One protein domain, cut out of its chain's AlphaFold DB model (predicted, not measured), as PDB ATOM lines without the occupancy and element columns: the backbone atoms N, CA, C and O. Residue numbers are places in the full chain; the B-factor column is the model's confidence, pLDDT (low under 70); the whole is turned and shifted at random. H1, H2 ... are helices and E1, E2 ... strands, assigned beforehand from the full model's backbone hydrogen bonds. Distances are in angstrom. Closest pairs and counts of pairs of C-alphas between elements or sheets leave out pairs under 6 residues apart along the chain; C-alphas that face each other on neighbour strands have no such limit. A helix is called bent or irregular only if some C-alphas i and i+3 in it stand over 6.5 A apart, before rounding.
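This is residues 35 to 131 of the 144 residues of an uncharacterized protein of Desulfurococcaceae archaeon AG1 (UniProt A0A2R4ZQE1). A twisted sheet of five strands makes the middle of this domain, with helices over both of its faces: H1 and H2 cover one face, H1 over E2 and E3 and H2 over E1 and E5, while H3 packs on the opposite face. The sheet's order is E2, E3, E1, E5, E4, all antiparallel, and its strands' lines turn by 94 degrees from edge to edge. The 97 printed residues include three named helices and five named strands, in the order E1, H1, E2, E3, H2, H3, E4, E5; the class is mixed, helices and strands. The whole is compact, with a radius of gyration of the C-alphas of 12.6 A and spans of 33 by 31 by 20 A.

In the sheet, E1, residues 35 to 39, is an inner strand between E3, residues 76 to 82, and E5, residues 122 to 126. N 38 and O 78 are 2.7 A apart, and N 37 and O 123 are 2.8 A apart, both within hydrogen-bond range. The edge strands are E2, residues 61 to 65, and E4, residues 117 to 119. E2 and E3 form a hairpin, with N 79 and O 62 within hydrogen-bond range at 2.7 A; E4 and E5 form another, with N 124 and O 117 at 2.8 A. H2, residues 85 to 98, is on the sheet at a height of 8.9 A and runs along the strands, at 5 degrees to E1 on the local plane; the closest C-alphas of H2 and E1 are those of Met 88 and Val 36, 7.2 A apart. H2 is irregular: C-alphas 94 and 97 are 7.1 A apart. H1, residues 47 to 56, is on the same face at a height of 10.5 A; the closest C-alphas of H1 and E2 are those of Leu 54 and Val 61, 7.7 A apart. E1, H1 and E2 form a split strand-helix-strand unit, two strands running the same way with a helix between them in the chain and E3 between them in the sheet, with a right-handed crossover. H3, residues 104 to 114, is on the opposite face at a height of 9.0 A, only just along the strands at 27 degrees to E1 on the local plane. H1 and H2 are apart. In H1 and H3 every O i to N i+4 pair is within hydrogen-bond range; in H2 8 of 10 are.

E1 begins at C-alpha 35, (37.727, -3.590, -15.528), and E5 ends at C-alpha 126, (37.400, -2.470, -21.653). From first to last C-alpha, H2 measures 20.5 A, E3 20.1 A, H3 15.1 A and H1 14.4 A.

The C-alphas farthest apart, those of Pro 69 and Asp 86, are 36.2 A apart. The printed part has no cut and no long link. No printed residue is under 70 in pLDDT.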
ATOM      1  N   LYS A  35      37.361  -2.599 -16.540       96.12
ATOM      2  CA  LYS A  35      37.727  -3.590 -15.528       96.12
ATOM      3  C   LYS A  35      39.163  -3.359 -15.105       96.12
ATOM      4  O   LYS A  35      40.036  -3.337 -15.969       96.12
ATOM      5  N   VAL A  36      39.403  -3.252 -13.803       97.81
ATOM      6  CA  VAL A  36      40.752  -3.237 -13.221       97.81
ATOM      7  C   VAL A  36      41.043  -4.607 -12.638       97.81
ATOM      8  O   VAL A  36      40.306  -5.085 -11.779       97.81
ATOM      9  N   GLY A  37      42.106  -5.239 -13.120       97.62
ATOM     10  CA  GLY A  37      42.639  -6.495 -12.626       97.62
ATOM     11  C   GLY A  37      43.793  -6.268 -11.654       97.62
ATOM     12  O   GLY A  37      44.805  -5.665 -11.998       97.62
ATOM     13  N   ILE A  38      43.671  -6.795 -10.444       97.81
ATOM     14  CA  ILE A  38      44.691  -6.749  -9.400       97.81
ATOM     15  C   ILE A  38      45.159  -8.187  -9.154       97.81
ATOM     16  O   ILE A  38      44.434  -8.963  -8.517       97.81
ATOM     17  N   PRO A  39      46.323  -8.594  -9.688       96.69
ATOM     18  CA  PRO A  39      46.878  -9.909  -9.404       96.69
ATOM     19  C   PRO A  39      47.086 -10.106  -7.901       96.69
ATOM     20  O   PRO A  39      47.583  -9.223  -7.211       96.69
ATOM     21  N   VAL A  40      46.748 -11.279  -7.373       96.00
ATOM     22  CA  VAL A  40      46.871 -11.531  -5.923       96.00
ATOM     23  C   VAL A  40      48.332 -11.450  -5.465       96.00
ATOM     24  O   VAL A  40      48.619 -10.966  -4.373       96.00
ATOM     25  N   SER A  41      49.268 -11.854  -6.322       93.50
ATOM     26  CA  SER A  41      50.715 -11.760  -6.087       93.50
ATOM     27  C   SER A  41      51.246 -10.318  -6.035       93.50
ATOM     28  O   SER A  41      52.349 -10.082  -5.528       93.50
ATOM     29  N   SER A  42      50.495  -9.354  -6.585       94.94
ATOM     30  CA  SER A  42      50.890  -7.947  -6.648       94.94
ATOM     31  C   SER A  42      50.490  -7.175  -5.395       94.94
ATOM     32  O   SER A  42      50.923  -6.039  -5.225       94.94
ATOM     33  N   LEU A  43      49.722  -7.771  -4.482       96.81
ATOM     34  CA  LEU A  43      49.310  -7.111  -3.250       96.81
ATOM     35  C   LEU A  43      50.484  -6.955  -2.275       96.81
ATOM     36  O   LEU A  43      51.271  -7.879  -2.058       96.81
ATOM     37  N   LYS A  44      50.589  -5.768  -1.667       96.94
ATOM     38  CA  LYS A  44      51.459  -5.503  -0.505       96.94
ATOM     39  C   LYS A  44      50.747  -5.758   0.826       96.94
ATOM     40  O   LYS A  44      51.393  -5.786   1.865       96.94
ATOM     41  N   ILE A  45      49.430  -5.938   0.781       96.94
ATOM     42  CA  ILE A  45      48.567  -6.222   1.928       96.94
ATOM     43  C   ILE A  45      47.896  -7.593   1.765       96.94
ATOM     44  O   ILE A  45      47.797  -8.099   0.642       96.94
ATOM     45  N   PRO A  46      47.392  -8.212   2.843       97.38
ATOM     46  CA  PRO A  46      46.604  -9.433   2.734       97.38
ATOM     47  C   PRO A  46      45.357  -9.250   1.854       97.38
ATOM     48  O   PRO A  46      44.637  -8.258   1.960       97.38
ATOM     49  N   LEU A  47      45.035 -10.257   1.032       97.19
ATOM     50  CA  LEU A  47      43.850 -10.238   0.159       97.19
ATOM     51  C   LEU A  47      42.556  -9.941   0.931       97.19
ATOM     52  O   LEU A  47      41.707  -9.203   0.444       97.19
ATOM     53  N   LYS A  48      42.400 -10.499   2.136       97.38
ATOM     54  CA  LYS A  48      41.216 -10.267   2.977       97.38
ATOM     55  C   LYS A  48      41.010  -8.779   3.299       97.38
ATOM     56  O   LYS A  48      39.870  -8.326   3.298       97.38
ATOM     57  N   ASP A  49      42.095  -8.034   3.504       98.06
ATOM     58  CA  ASP A  49      42.051  -6.624   3.896       98.06
ATOM     59  C   ASP A  49      41.704  -5.758   2.681       98.06
ATOM     60  O   ASP A  49      40.845  -4.884   2.772       98.06
ATOM     61  N   LEU A  50      42.254  -6.096   1.507       97.88
ATOM     62  CA  LEU A  50      41.825  -5.499   0.242       97.88
ATOM     63  C   LEU A  50      40.324  -5.715  -0.001       97.88
ATOM     64  O   LEU A  50      39.609  -4.771  -0.317       97.88
ATOM     65  N   LEU A  51      39.834  -6.953   0.126       98.12
ATOM     66  CA  LEU A  51      38.424  -7.265  -0.131       98.12
ATOM     67  C   LEU A  51      37.489  -6.557   0.857       98.12
ATOM     68  O   LEU A  51      36.392  -6.163   0.464       98.12
ATOM     69  N   LYS A  52      37.913  -6.390   2.116       97.75
ATOM     70  CA  LYS A  52      37.184  -5.607   3.119       97.75
ATOM     71  C   LYS A  52      37.088  -4.141   2.695       97.75
ATOM     72  O   LYS A  52      35.980  -3.629   2.583       97.75
ATOM     73  N   MET A  53      38.216  -3.521   2.356       97.62
ATOM     74  CA  MET A  53      38.261  -2.131   1.896       97.62
ATOM     75  C   MET A  53      37.401  -1.912   0.641       97.62
ATOM     76  O   MET A  53      36.601  -0.987   0.588       97.62
ATOM     77  N   LEU A  54      37.486  -2.801  -0.356       97.75
ATOM     78  CA  LEU A  54      36.663  -2.709  -1.570       97.75
ATOM     79  C   LEU A  54      35.160  -2.826  -1.279       97.75
ATOM     80  O   LEU A  54      34.349  -2.205  -1.965       97.75
ATOM     81  N   ARG A  55      34.778  -3.609  -0.266       96.69
ATOM     82  CA  ARG A  55      33.385  -3.709   0.184       96.69
ATOM     83  C   ARG A  55      32.927  -2.427   0.878       96.69
ATOM     84  O   ARG A  55      31.817  -1.981   0.614       96.69
ATOM     85  N   GLU A  56      33.769  -1.833   1.719       96.38
ATOM     86  CA  GLU A  56      33.498  -0.545   2.380       96.38
ATOM     87  C   GLU A  56      33.376   0.602   1.367       96.38
ATOM     88  O   GLU A  56      32.545   1.488   1.529       96.38
ATOM     89  N   MET A  57      34.125   0.533   0.264       95.12
ATOM     90  CA  MET A  57      34.009   1.448  -0.880       95.12
ATOM     91  C   MET A  57      32.789   1.170  -1.780       95.12
ATOM     92  O   MET A  57      32.647   1.814  -2.817       95.12
ATOM     93  N   ASN A  58      31.936   0.200  -1.431       94.81
ATOM     94  CA  ASN A  58      30.778  -0.234  -2.219       94.81
ATOM     95  C   ASN A  58      31.117  -0.605  -3.681       94.81
ATOM     96  O   ASN A  58      30.366  -0.323  -4.614       94.81
ATOM     97  N   MET A  59      32.281  -1.225  -3.892       96.31
ATOM     98  CA  MET A  59      32.741  -1.613  -5.225       96.31
ATOM     99  C   MET A  59      32.101  -2.922  -5.681       96.31
ATOM    100  O   MET A  59      31.900  -3.852  -4.896       96.31
ATOM    101  N   VAL A  60      31.875  -3.038  -6.989       95.94
ATOM    102  CA  VAL A  60      31.489  -4.307  -7.610       95.94
ATOM    103  C   VAL A  60      32.746  -5.092  -7.949       95.94
ATOM    104  O   VAL A  60      33.599  -4.622  -8.708       95.94
ATOM    105  N   VAL A  61      32.873  -6.289  -7.374       96.94
ATOM    106  CA  VAL A  61      34.115  -7.065  -7.406       96.94
ATOM    107  C   VAL A  61      33.853  -8.525  -7.735       96.94
ATOM    108  O   VAL A  61      32.953  -9.169  -7.191       96.94
ATOM    109  N   LYS A  62      34.717  -9.083  -8.580       95.88
ATOM    110  CA  LYS A  62      34.821 -10.516  -8.860       95.88
ATOM    111  C   LYS A  62      36.258 -10.956  -8.625       95.88
ATOM    112  O   LYS A  62      37.176 -10.318  -9.116       95.88
ATOM    113  N   TYR A  63      36.485 -12.043  -7.904       97.44
ATOM    114  CA  TYR A  63      37.840 -12.514  -7.627       97.44
ATOM    115  C   TYR A  63      37.937 -14.033  -7.608       97.44
ATOM    116  O   TYR A  63      36.936 -14.739  -7.465       97.44
ATOM    117  N   SER A  64      39.152 -14.539  -7.773       96.62
ATOM    118  CA  SER A  64      39.449 -15.964  -7.681       96.62
ATOM    119  C   SER A  64      40.902 -16.186  -7.285       96.62
ATOM    120  O   SER A  64      41.782 -15.424  -7.684       96.62
ATOM    121  N   ILE A  65      41.136 -17.249  -6.517       96.00
ATOM    122  CA  ILE A  65      42.464 -17.812  -6.270       96.00
ATOM    123  C   ILE A  65      42.592 -19.031  -7.169       96.00
ATOM    124  O   ILE A  65      41.717 -19.901  -7.168       96.00
ATOM    125  N   PHE A  66      43.654 -19.079  -7.962       93.69
ATOM    126  CA  PHE A  66      43.825 -20.153  -8.927       93.69
ATOM    127  C   PHE A  66      44.421 -21.384  -8.254       93.69
ATOM    128  O   PHE A  66      45.336 -21.292  -7.441       93.69
ATOM    129  N   SER A  67      43.879 -22.548  -8.599       90.62
ATOM    130  CA  SER A  67      44.428 -23.848  -8.215       90.62
ATOM    131  C   SER A  67      45.358 -24.374  -9.317       90.62
ATOM    132  O   SER A  67      45.282 -23.897 -10.458       90.62
ATOM    133  N   PRO A  68      46.234 -25.348  -9.020       87.88
ATOM    134  CA  PRO A  68      47.037 -26.006 -10.041       87.88
ATOM    135  C   PRO A  68      46.177 -26.566 -11.192       87.88
ATOM    136  O   PRO A  68      45.055 -27.019 -10.949       87.88
ATOM    137  N   PRO A  69      46.672 -26.529 -12.445       89.38
ATOM    138  CA  PRO A  69      47.999 -26.047 -12.854       89.38
ATOM    139  C   PRO A  69      48.081 -24.522 -13.060       89.38
ATOM    140  O   PRO A  69      49.176 -23.981 -13.197       89.38
ATOM    141  N   LEU A  70      46.949 -23.808 -13.061       86.25
ATOM    142  CA  LEU A  70      46.889 -22.375 -13.377       86.25
ATOM    143  C   LEU A  70      47.643 -21.508 -12.356       86.25
ATOM    144  O   LEU A  70      48.252 -20.503 -12.726       86.25
ATOM    145  N   SER A  71      47.672 -21.951 -11.093       89.19
ATOM    146  CA  SER A  71      48.411 -21.310  -9.997       89.19
ATOM    147  C   SER A  71      49.906 -21.130 -10.272       89.19
ATOM    148  O   SER A  71      50.539 -20.267  -9.667       89.19
ATOM    149  N   LEU A  72      50.478 -21.930 -11.182       86.75
ATOM    150  CA  LEU A  72      51.875 -21.799 -11.589       86.75
ATOM    151  C   LEU A  72      52.109 -20.480 -12.333       86.75
ATOM    152  O   LEU A  72      53.165 -19.878 -12.176       86.75
ATOM    153  N   ALA A  73      51.148 -20.033 -13.147       88.44
ATOM    154  CA  ALA A  73      51.269 -18.813 -13.944       88.44
ATOM    155  C   ALA A  73      50.793 -17.556 -13.204       88.44
ATOM    156  O   ALA A  73      51.362 -16.482 -13.403       88.44
ATOM    157  N   SER A  74      49.766 -17.685 -12.363       91.38
ATOM    158  CA  SER A  74      49.218 -16.596 -11.556       91.38
ATOM    159  C   SER A  74      48.567 -17.156 -10.298       91.38
ATOM    160  O   SER A  74      47.838 -18.139 -10.368       91.38
ATOM    161  N   SER A  75      48.766 -16.509  -9.148       91.88
ATOM    162  CA  SER A  75      48.120 -16.923  -7.892       91.88
ATOM    163  C   SER A  75      46.610 -16.643  -7.868       91.88
ATOM    164  O   SER A  75      45.896 -17.152  -7.006       91.88
ATOM    165  N   GLY A  76      46.107 -15.836  -8.802       95.06
ATOM    166  CA  GLY A  76      44.723 -15.386  -8.843       95.06
ATOM    167  C   GLY A  76      44.611 -13.898  -9.143       95.06
ATOM    168  O   GLY A  76      45.611 -13.197  -9.309       95.06
ATOM    169  N   ILE A  77      43.377 -13.407  -9.175       97.12
ATOM    170  CA  ILE A  77      43.067 -12.020  -9.527       97.12
ATOM    171  C   ILE A  77      41.840 -11.512  -8.783       97.12
ATOM    172  O   ILE A  77      40.889 -12.259  -8.536       97.12
ATOM    173  N   VAL A  78      41.854 -10.220  -8.479       98.12
ATOM    174  CA  VAL A  78      40.691  -9.422  -8.087       98.12
ATOM    175  C   VAL A  78      40.343  -8.497  -9.248       98.12
ATOM    176  O   VAL A  78      41.216  -7.828  -9.781       98.12
ATOM    177  N   ILE A  79      39.084  -8.476  -9.666       97.50
ATOM    178  CA  ILE A  79      38.574  -7.679 -10.782       97.50
ATOM    179  C   ILE A  79      37.545  -6.701 -10.229       97.50
ATOM    180  O   ILE A  79      36.564  -7.132  -9.623       97.50
ATOM    181  N   VAL A  80      37.755  -5.411 -10.465       97.56
ATOM    182  CA  VAL A  80      36.848  -4.325 -10.070       97.56
ATOM    183  C   VAL A  80      36.240  -3.698 -11.322       97.56
ATOM    184  O   VAL A  80      36.948  -3.507 -12.313       97.56
ATOM    185  N   TYR A  81      34.937  -3.422 -11.298       96.06
ATOM    186  CA  TYR A  81      34.173  -2.972 -12.466       96.06
ATOM    187  C   TYR A  81      33.835  -1.482 -12.379       96.06
ATOM    188  O   TYR A  81      33.417  -1.002 -11.330       96.06
ATOM    189  N   PHE A  82      33.949  -0.778 -13.506       95.12
ATOM    190  CA  PHE A  82      33.656   0.651 -13.628       95.12
ATOM    191  C   PHE A  82      32.821   0.923 -14.882       95.12
ATOM    192  O   PHE A  82      32.933   0.206 -15.880       95.12
ATOM    193  N   SER A  83      31.977   1.956 -14.827       92.00
ATOM    194  CA  SER A  83      31.199   2.436 -15.986       92.00
ATOM    195  C   SER A  83      31.810   3.681 -16.644       92.00
ATOM    196  O   SER A  83      31.279   4.148 -17.645       92.00
ATOM    197  N   SER A  84      32.895   4.229 -16.088       92.38
ATOM    198  CA  SER A  84      33.602   5.392 -16.626       92.38
ATOM    199  C   SER A  84      35.116   5.179 -16.543       92.38
ATOM    200  O   SER A  84      35.617   4.470 -15.660       92.38
ATOM    201  N   ARG A  85      35.846   5.798 -17.474       93.06
ATOM    202  CA  ARG A  85      37.312   5.809 -17.465       93.06
ATOM    203  C   ARG A  85      37.844   6.607 -16.276       93.06
ATOM    204  O   ARG A  85      38.766   6.152 -15.610       93.06
ATOM    205  N   ASP A  86      37.232   7.745 -15.972       94.94
ATOM    206  CA  ASP A  86      37.684   8.637 -14.904       94.94
ATOM    207  C   ASP A  86      37.610   7.981 -13.522       94.94
ATOM    208  O   ASP A  86      38.542   8.106 -12.724       94.94
ATOM    209  N   ASP A  87      36.545   7.230 -13.231       95.75
ATOM    210  CA  ASP A  87      36.432   6.500 -11.961       95.75
ATOM    211  C   ASP A  87      37.453   5.367 -11.878       95.75
ATOM    212  O   ASP A  87      38.080   5.173 -10.834       95.75
ATOM    213  N   MET A  88      37.676   4.664 -12.993       96.25
ATOM    214  CA  MET A  88      38.717   3.644 -13.095       96.25
ATOM    215  C   MET A  88      40.102   4.250 -12.821       96.25
ATOM    216  O   MET A  88      40.872   3.704 -12.033       96.25
ATOM    217  N   GLU A  89      40.433   5.388 -13.431       95.88
ATOM    218  CA  GLU A  89      41.729   6.041 -13.243       95.88
ATOM    219  C   GLU A  89      41.915   6.583 -11.819       95.88
ATOM    220  O   GLU A  89      42.994   6.417 -11.238       95.88
ATOM    221  N   ARG A  90      40.869   7.168 -11.217       96.88
ATOM    222  CA  ARG A  90      40.873   7.572  -9.798       96.88
ATOM    223  C   ARG A  90      41.098   6.378  -8.874       96.88
ATOM    224  O   ARG A  90      41.900   6.461  -7.939       96.88
ATOM    225  N   PHE A  91      40.453   5.250  -9.158       97.31
ATOM    226  CA  PHE A  91      40.654   4.019  -8.405       97.31
ATOM    227  C   PHE A  91      42.085   3.480  -8.535       97.31
ATOM    228  O   PHE A  91      42.690   3.128  -7.523       97.31
ATOM    229  N   ILE A  92      42.661   3.462  -9.744       96.88
ATOM    230  CA  ILE A  92      44.045   3.005  -9.960       96.88
ATOM    231  C   ILE A  92      45.023   3.830  -9.115       96.88
ATOM    232  O   ILE A  92      45.852   3.250  -8.418       96.88
ATOM    233  N   LYS A  93      44.883   5.161  -9.110       96.19
ATOM    234  CA  LYS A  93      45.710   6.048  -8.271       96.19
ATOM    235  C   LYS A  93      45.536   5.769  -6.775       96.19
ATOM    236  O   LYS A  93      46.494   5.847  -6.018       96.19
ATOM    237  N   THR A  94      44.318   5.436  -6.352       95.56
ATOM    238  CA  THR A  94      44.010   5.122  -4.948       95.56
ATOM    239  C   THR A  94      44.648   3.802  -4.514       95.56
ATOM    240  O   THR A  94      45.152   3.694  -3.398       95.56
ATOM    241  N   ILE A  95      44.641   2.790  -5.387       96.19
ATOM    242  CA  ILE A  95      45.123   1.447  -5.047       96.19
ATOM    243  C   ILE A  95      46.624   1.259  -5.286       96.19
ATOM    244  O   ILE A  95      47.223   0.370  -4.678       96.19
ATOM    245  N   SER A  96      47.255   2.074  -6.135       94.50
ATOM    246  CA  SER A  96      48.662   1.900  -6.510       94.50
ATOM    247  C   SER A  96      49.660   1.851  -5.345       94.50
ATOM    248  O   SER A  96      50.588   1.035  -5.408       94.50
ATOM    249  N   PRO A  97      49.475   2.577  -4.222       96.06
ATOM    250  CA  PRO A  97      50.350   2.429  -3.061       96.06
ATOM    251  C   PRO A  97      50.310   1.019  -2.450       96.06
ATOM    252  O   PRO A  97      51.322   0.553  -1.921       96.06
ATOM    253  N   LEU A  98      49.181   0.313  -2.577       96.75
ATOM    254  CA  LEU A  98      48.918  -1.008  -1.991       96.75
ATOM    255  C   LEU A  98      49.338  -2.173  -2.893       96.75
ATOM    256  O   LEU A  98      49.284  -3.334  -2.475       96.75
ATOM    257  N   VAL A  99      49.778  -1.880  -4.117       96.44
ATOM    258  CA  VAL A  99      50.235  -2.879  -5.081       96.44
ATOM    259  C   VAL A  99      51.693  -2.656  -5.469       96.44
ATOM    260  O   VAL A  99      52.238  -1.552  -5.423       96.44
ATOM    261  N   LYS A 100      52.375  -3.743  -5.811       95.25
ATOM    262  CA  LYS A 100      53.718  -3.753  -6.396       95.25
ATOM    263  C   LYS A 100      53.639  -4.236  -7.837       95.25
ATOM    264  O   LYS A 100      52.661  -4.847  -8.256       95.25
ATOM    265  N   LYS A 101      54.695  -4.004  -8.608       94.88
ATOM    266  CA  LYS A 101      54.794  -4.535  -9.969       94.88
ATOM    267  C   LYS A 101      54.759  -6.078  -9.935       94.88
ATOM    268  O   LYS A 101      55.587  -6.667  -9.238       94.88
ATOM    269  N   PRO A 102      53.844  -6.739 -10.668       93.25
ATOM    270  CA  PRO A 102      53.822  -8.195 -10.752       93.25
ATOM    271  C   PRO A 102      55.010  -8.730 -11.555       93.25
ATOM    272  O   PRO A 102      55.654  -7.999 -12.319       93.25
ATOM    273  N   SER A 103      55.282 -10.027 -11.394       93.56
ATOM    274  CA  SER A 103      56.348 -10.719 -12.125       93.56
ATOM    275  C   SER A 103      56.144 -10.632 -13.643       93.56
ATOM    276  O   SER A 103      55.019 -10.500 -14.129       93.56
ATOM    277  N   LEU A 104      57.230 -10.743 -14.416       93.25
ATOM    278  CA  LEU A 104      57.148 -10.742 -15.880       93.25
ATOM    279  C   LEU A 104      56.219 -11.850 -16.394       93.25
ATOM    280  O   LEU A 104      55.400 -11.605 -17.275       93.25
ATOM    281  N   ARG A 105      56.304 -13.041 -15.792       93.06
ATOM    282  CA  ARG A 105      55.461 -14.193 -16.130       93.06
ATOM    283  C   ARG A 105      53.976 -13.874 -15.990       93.06
ATOM    284  O   ARG A 105      53.201 -14.143 -16.901       93.06
ATOM    285  N   GLU A 106      53.584 -13.277 -14.872       93.88
ATOM    286  CA  GLU A 106      52.184 -12.948 -14.611       93.88
ATOM    287  C   GLU A 106      51.686 -11.808 -15.500       93.88
ATOM    288  O   GLU A 106      50.557 -11.840 -15.993       93.88
ATOM    289  N   ARG A 107      52.560 -10.835 -15.788       94.94
ATOM    290  CA  ARG A 107      52.264  -9.784 -16.766       94.94
ATOM    291  C   ARG A 107      51.987 -10.358 -18.145       94.94
ATOM    292  O   ARG A 107      50.987  -9.989 -18.761       94.94
ATOM    293  N   LEU A 108      52.840 -11.265 -18.613       94.19
ATOM    294  CA  LEU A 108      52.670 -11.935 -19.899       94.19
ATOM    295  C   LEU A 108      51.402 -12.785 -19.923       94.19
ATOM    296  O   LEU A 108      50.648 -12.690 -20.884       94.19
ATOM    297  N   PHE A 109      51.119 -13.536 -18.854       93.62
ATOM    298  CA  PHE A 109      49.904 -14.341 -18.742       93.62
ATOM    299  C   PHE A 109      48.642 -13.504 -19.015       93.62
ATOM    300  O   PHE A 109      47.910 -13.783 -19.963       93.62
ATOM    301  N   TYR A 110      48.409 -12.421 -18.269       94.56
ATOM    302  CA  TYR A 110      47.212 -11.606 -18.508       94.56
ATOM    303  C   TYR A 110      47.262 -10.829 -19.827       94.56
ATOM    304  O   TYR A 110      46.222 -10.635 -20.449       94.56
ATOM    305  N   SER A 111      48.440 -10.402 -20.288       94.44
ATOM    306  CA  SER A 111      48.547  -9.680 -21.567       94.44
ATOM    307  C   SER A 111      48.186 -10.574 -22.753       94.44
ATOM    308  O   SER A 111      47.500 -10.118 -23.658       94.44
ATOM    309  N   LEU A 112      48.583 -11.849 -22.726       91.38
ATOM    310  CA  LEU A 112      48.307 -12.801 -23.802       91.38
ATOM    311  C   LEU A 112      46.875 -13.344 -23.753       91.38
ATOM    312  O   LEU A 112      46.206 -13.394 -24.778       91.38
ATOM    313  N   PHE A 113      46.392 -13.739 -22.572       89.88
ATOM    314  CA  PHE A 113      45.084 -14.399 -22.452       89.88
ATOM    315  C   PHE A 113      43.915 -13.433 -22.283       89.88
ATOM    316  O   PHE A 113      42.772 -13.798 -22.544       89.88
ATOM    317  N   VAL A 114      44.182 -12.220 -21.800       92.62
ATOM    318  CA  VAL A 114      43.144 -11.244 -21.457       92.62
ATOM    319  C   VAL A 114      43.350  -9.925 -22.194       92.62
ATOM    320  O   VAL A 114      42.482  -9.074 -22.088       92.62
ATOM    321  N   ASN A 115      44.439  -9.733 -22.949       95.12
ATOM    322  CA  ASN A 115      44.700  -8.519 -23.730       95.12
ATOM    323  C   ASN A 115      44.478  -7.227 -22.916       95.12
ATOM    324  O   ASN A 115      43.533  -6.472 -23.134       95.12
ATOM    325  N   VAL A 116      45.331  -6.995 -21.921       96.62
ATOM    326  CA  VAL A 116      45.203  -5.886 -20.959       96.62
ATOM    327  C   VAL A 116      46.271  -4.815 -21.154       96.62
ATOM    328  O   VAL A 116      47.313  -5.063 -21.760       96.62
ATOM    329  N   GLU A 117      46.040  -3.628 -20.604       96.50
ATOM    330  CA  GLU A 117      47.087  -2.632 -20.351       96.50
ATOM    331  C   GLU A 117      47.540  -2.693 -18.892       96.50
ATOM    332  O   GLU A 117      46.786  -3.123 -18.022       96.50
ATOM    333  N   TRP A 118      48.782  -2.290 -18.619       95.62
ATOM    334  CA  TRP A 118      49.372  -2.316 -17.278       95.62
ATOM    335  C   TRP A 118      49.673  -0.907 -16.793       95.62
ATOM    336  O   TRP A 118      50.339  -0.145 -17.492       95.62
ATOM    337  N   ARG A 119      49.283  -0.600 -15.555       94.00
ATOM    338  CA  ARG A 119      49.592   0.667 -14.885       94.00
ATOM    339  C   ARG A 119      49.844   0.406 -13.407       94.00
ATOM    340  O   ARG A 119      49.051  -0.262 -12.763       94.00
ATOM    341  N   GLU A 120      50.975   0.877 -12.887       86.25
ATOM    342  CA  GLU A 120      51.286   0.885 -11.444       86.25
ATOM    343  C   GLU A 120      51.048  -0.452 -10.698       86.25
ATOM    344  O   GLU A 120      50.703  -0.474  -9.526       86.25
ATOM    345  N   GLY A 121      51.254  -1.596 -11.365       90.00
ATOM    346  CA  GLY A 121      51.118  -2.930 -10.759       90.00
ATOM    347  C   GLY A 121      49.736  -3.585 -10.888       90.00
ATOM    348  O   GLY A 121      49.585  -4.756 -10.531       90.00
ATOM    349  N   VAL A 122      48.765  -2.880 -11.467       96.88
ATOM    350  CA  VAL A 122      47.461  -3.422 -11.869       96.88
ATOM    351  C   VAL A 122      47.351  -3.492 -13.386       96.88
ATOM    352  O   VAL A 122      48.097  -2.834 -14.120       96.88
ATOM    353  N   SER A 123      46.413  -4.300 -13.861       97.12
ATOM    354  CA  SER A 123      45.995  -4.319 -15.252       97.12
ATOM    355  C   SER A 123      44.632  -3.658 -15.418       97.12
ATOM    356  O   SER A 123      43.850  -3.586 -14.473       97.12
ATOM    357  N   TYR A 124      44.318  -3.183 -16.616       96.88
ATOM    358  CA  TYR A 124      42.962  -2.777 -16.954       96.88
ATOM    359  C   TYR A 124      42.628  -3.077 -18.411       96.88
ATOM    360  O   TYR A 124      43.513  -3.276 -19.247       96.88
ATOM    361  N   ARG A 125      41.328  -3.147 -18.702       95.62
ATOM    362  CA  ARG A 125      40.790  -3.228 -20.064       95.62
ATOM    363  C   ARG A 125      39.326  -2.814 -20.126       95.62
ATOM    364  O   ARG A 125      38.659  -2.705 -19.096       95.62
ATOM    365  N   ARG A 126      38.817  -2.684 -21.350       93.06
ATOM    366  CA  ARG A 126      37.400  -2.470 -21.653       93.06
ATOM    367  C   ARG A 126      36.731  -3.741 -22.168       93.06
ATOM    368  O   ARG A 126      37.377  -4.590 -22.789       93.06
ATOM    369  N   GLY A 127      35.441  -3.888 -21.884       91.38
ATOM    370  CA  GLY A 127      34.646  -5.044 -22.294       91.38
ATOM    371  C   GLY A 127      35.190  -6.378 -21.777       91.38
ATOM    372  O   GLY A 127      36.014  -6.429 -20.856       91.38
ATOM    373  N   CYS A 128      34.650  -7.474 -22.296       91.25
ATOM    374  CA  CYS A 128      35.071  -8.830 -21.947       91.25
ATOM    375  C   CYS A 128      36.111  -9.334 -22.965       91.25
ATOM    376  O   CYS A 128      35.990  -8.993 -24.139       91.25
ATOM    377  N   PRO A 129      37.128 -10.117 -22.557       91.88
ATOM    378  CA  PRO A 129      38.189 -10.572 -23.462       91.88
ATOM    379  C   PRO A 129      37.707 -11.417 -24.638       91.88
ATOM    380  O   PRO A 129      38.297 -11.374 -25.712       91.88
ATOM    381  N   GLU A 130      36.589 -12.117 -24.482       91.44
ATOM    382  CA  GLU A 130      35.954 -12.902 -25.538       91.44
ATOM    383  C   GLU A 130      35.538 -12.039 -26.741       91.44
ATOM    384  O   GLU A 130      35.414 -12.542 -27.859       91.44
ATOM    385  N   TYR A 131      35.341 -10.733 -26.528       93.12
ATOM    386  CA  TYR A 131      34.845  -9.811 -27.546       93.12
ATOM    387  C   TYR A 131      35.946  -9.429 -28.532       93.12
ATOM    388  O   TYR A 131      35.644  -9.141 -29.689       93.12
TER     389      TYR A 131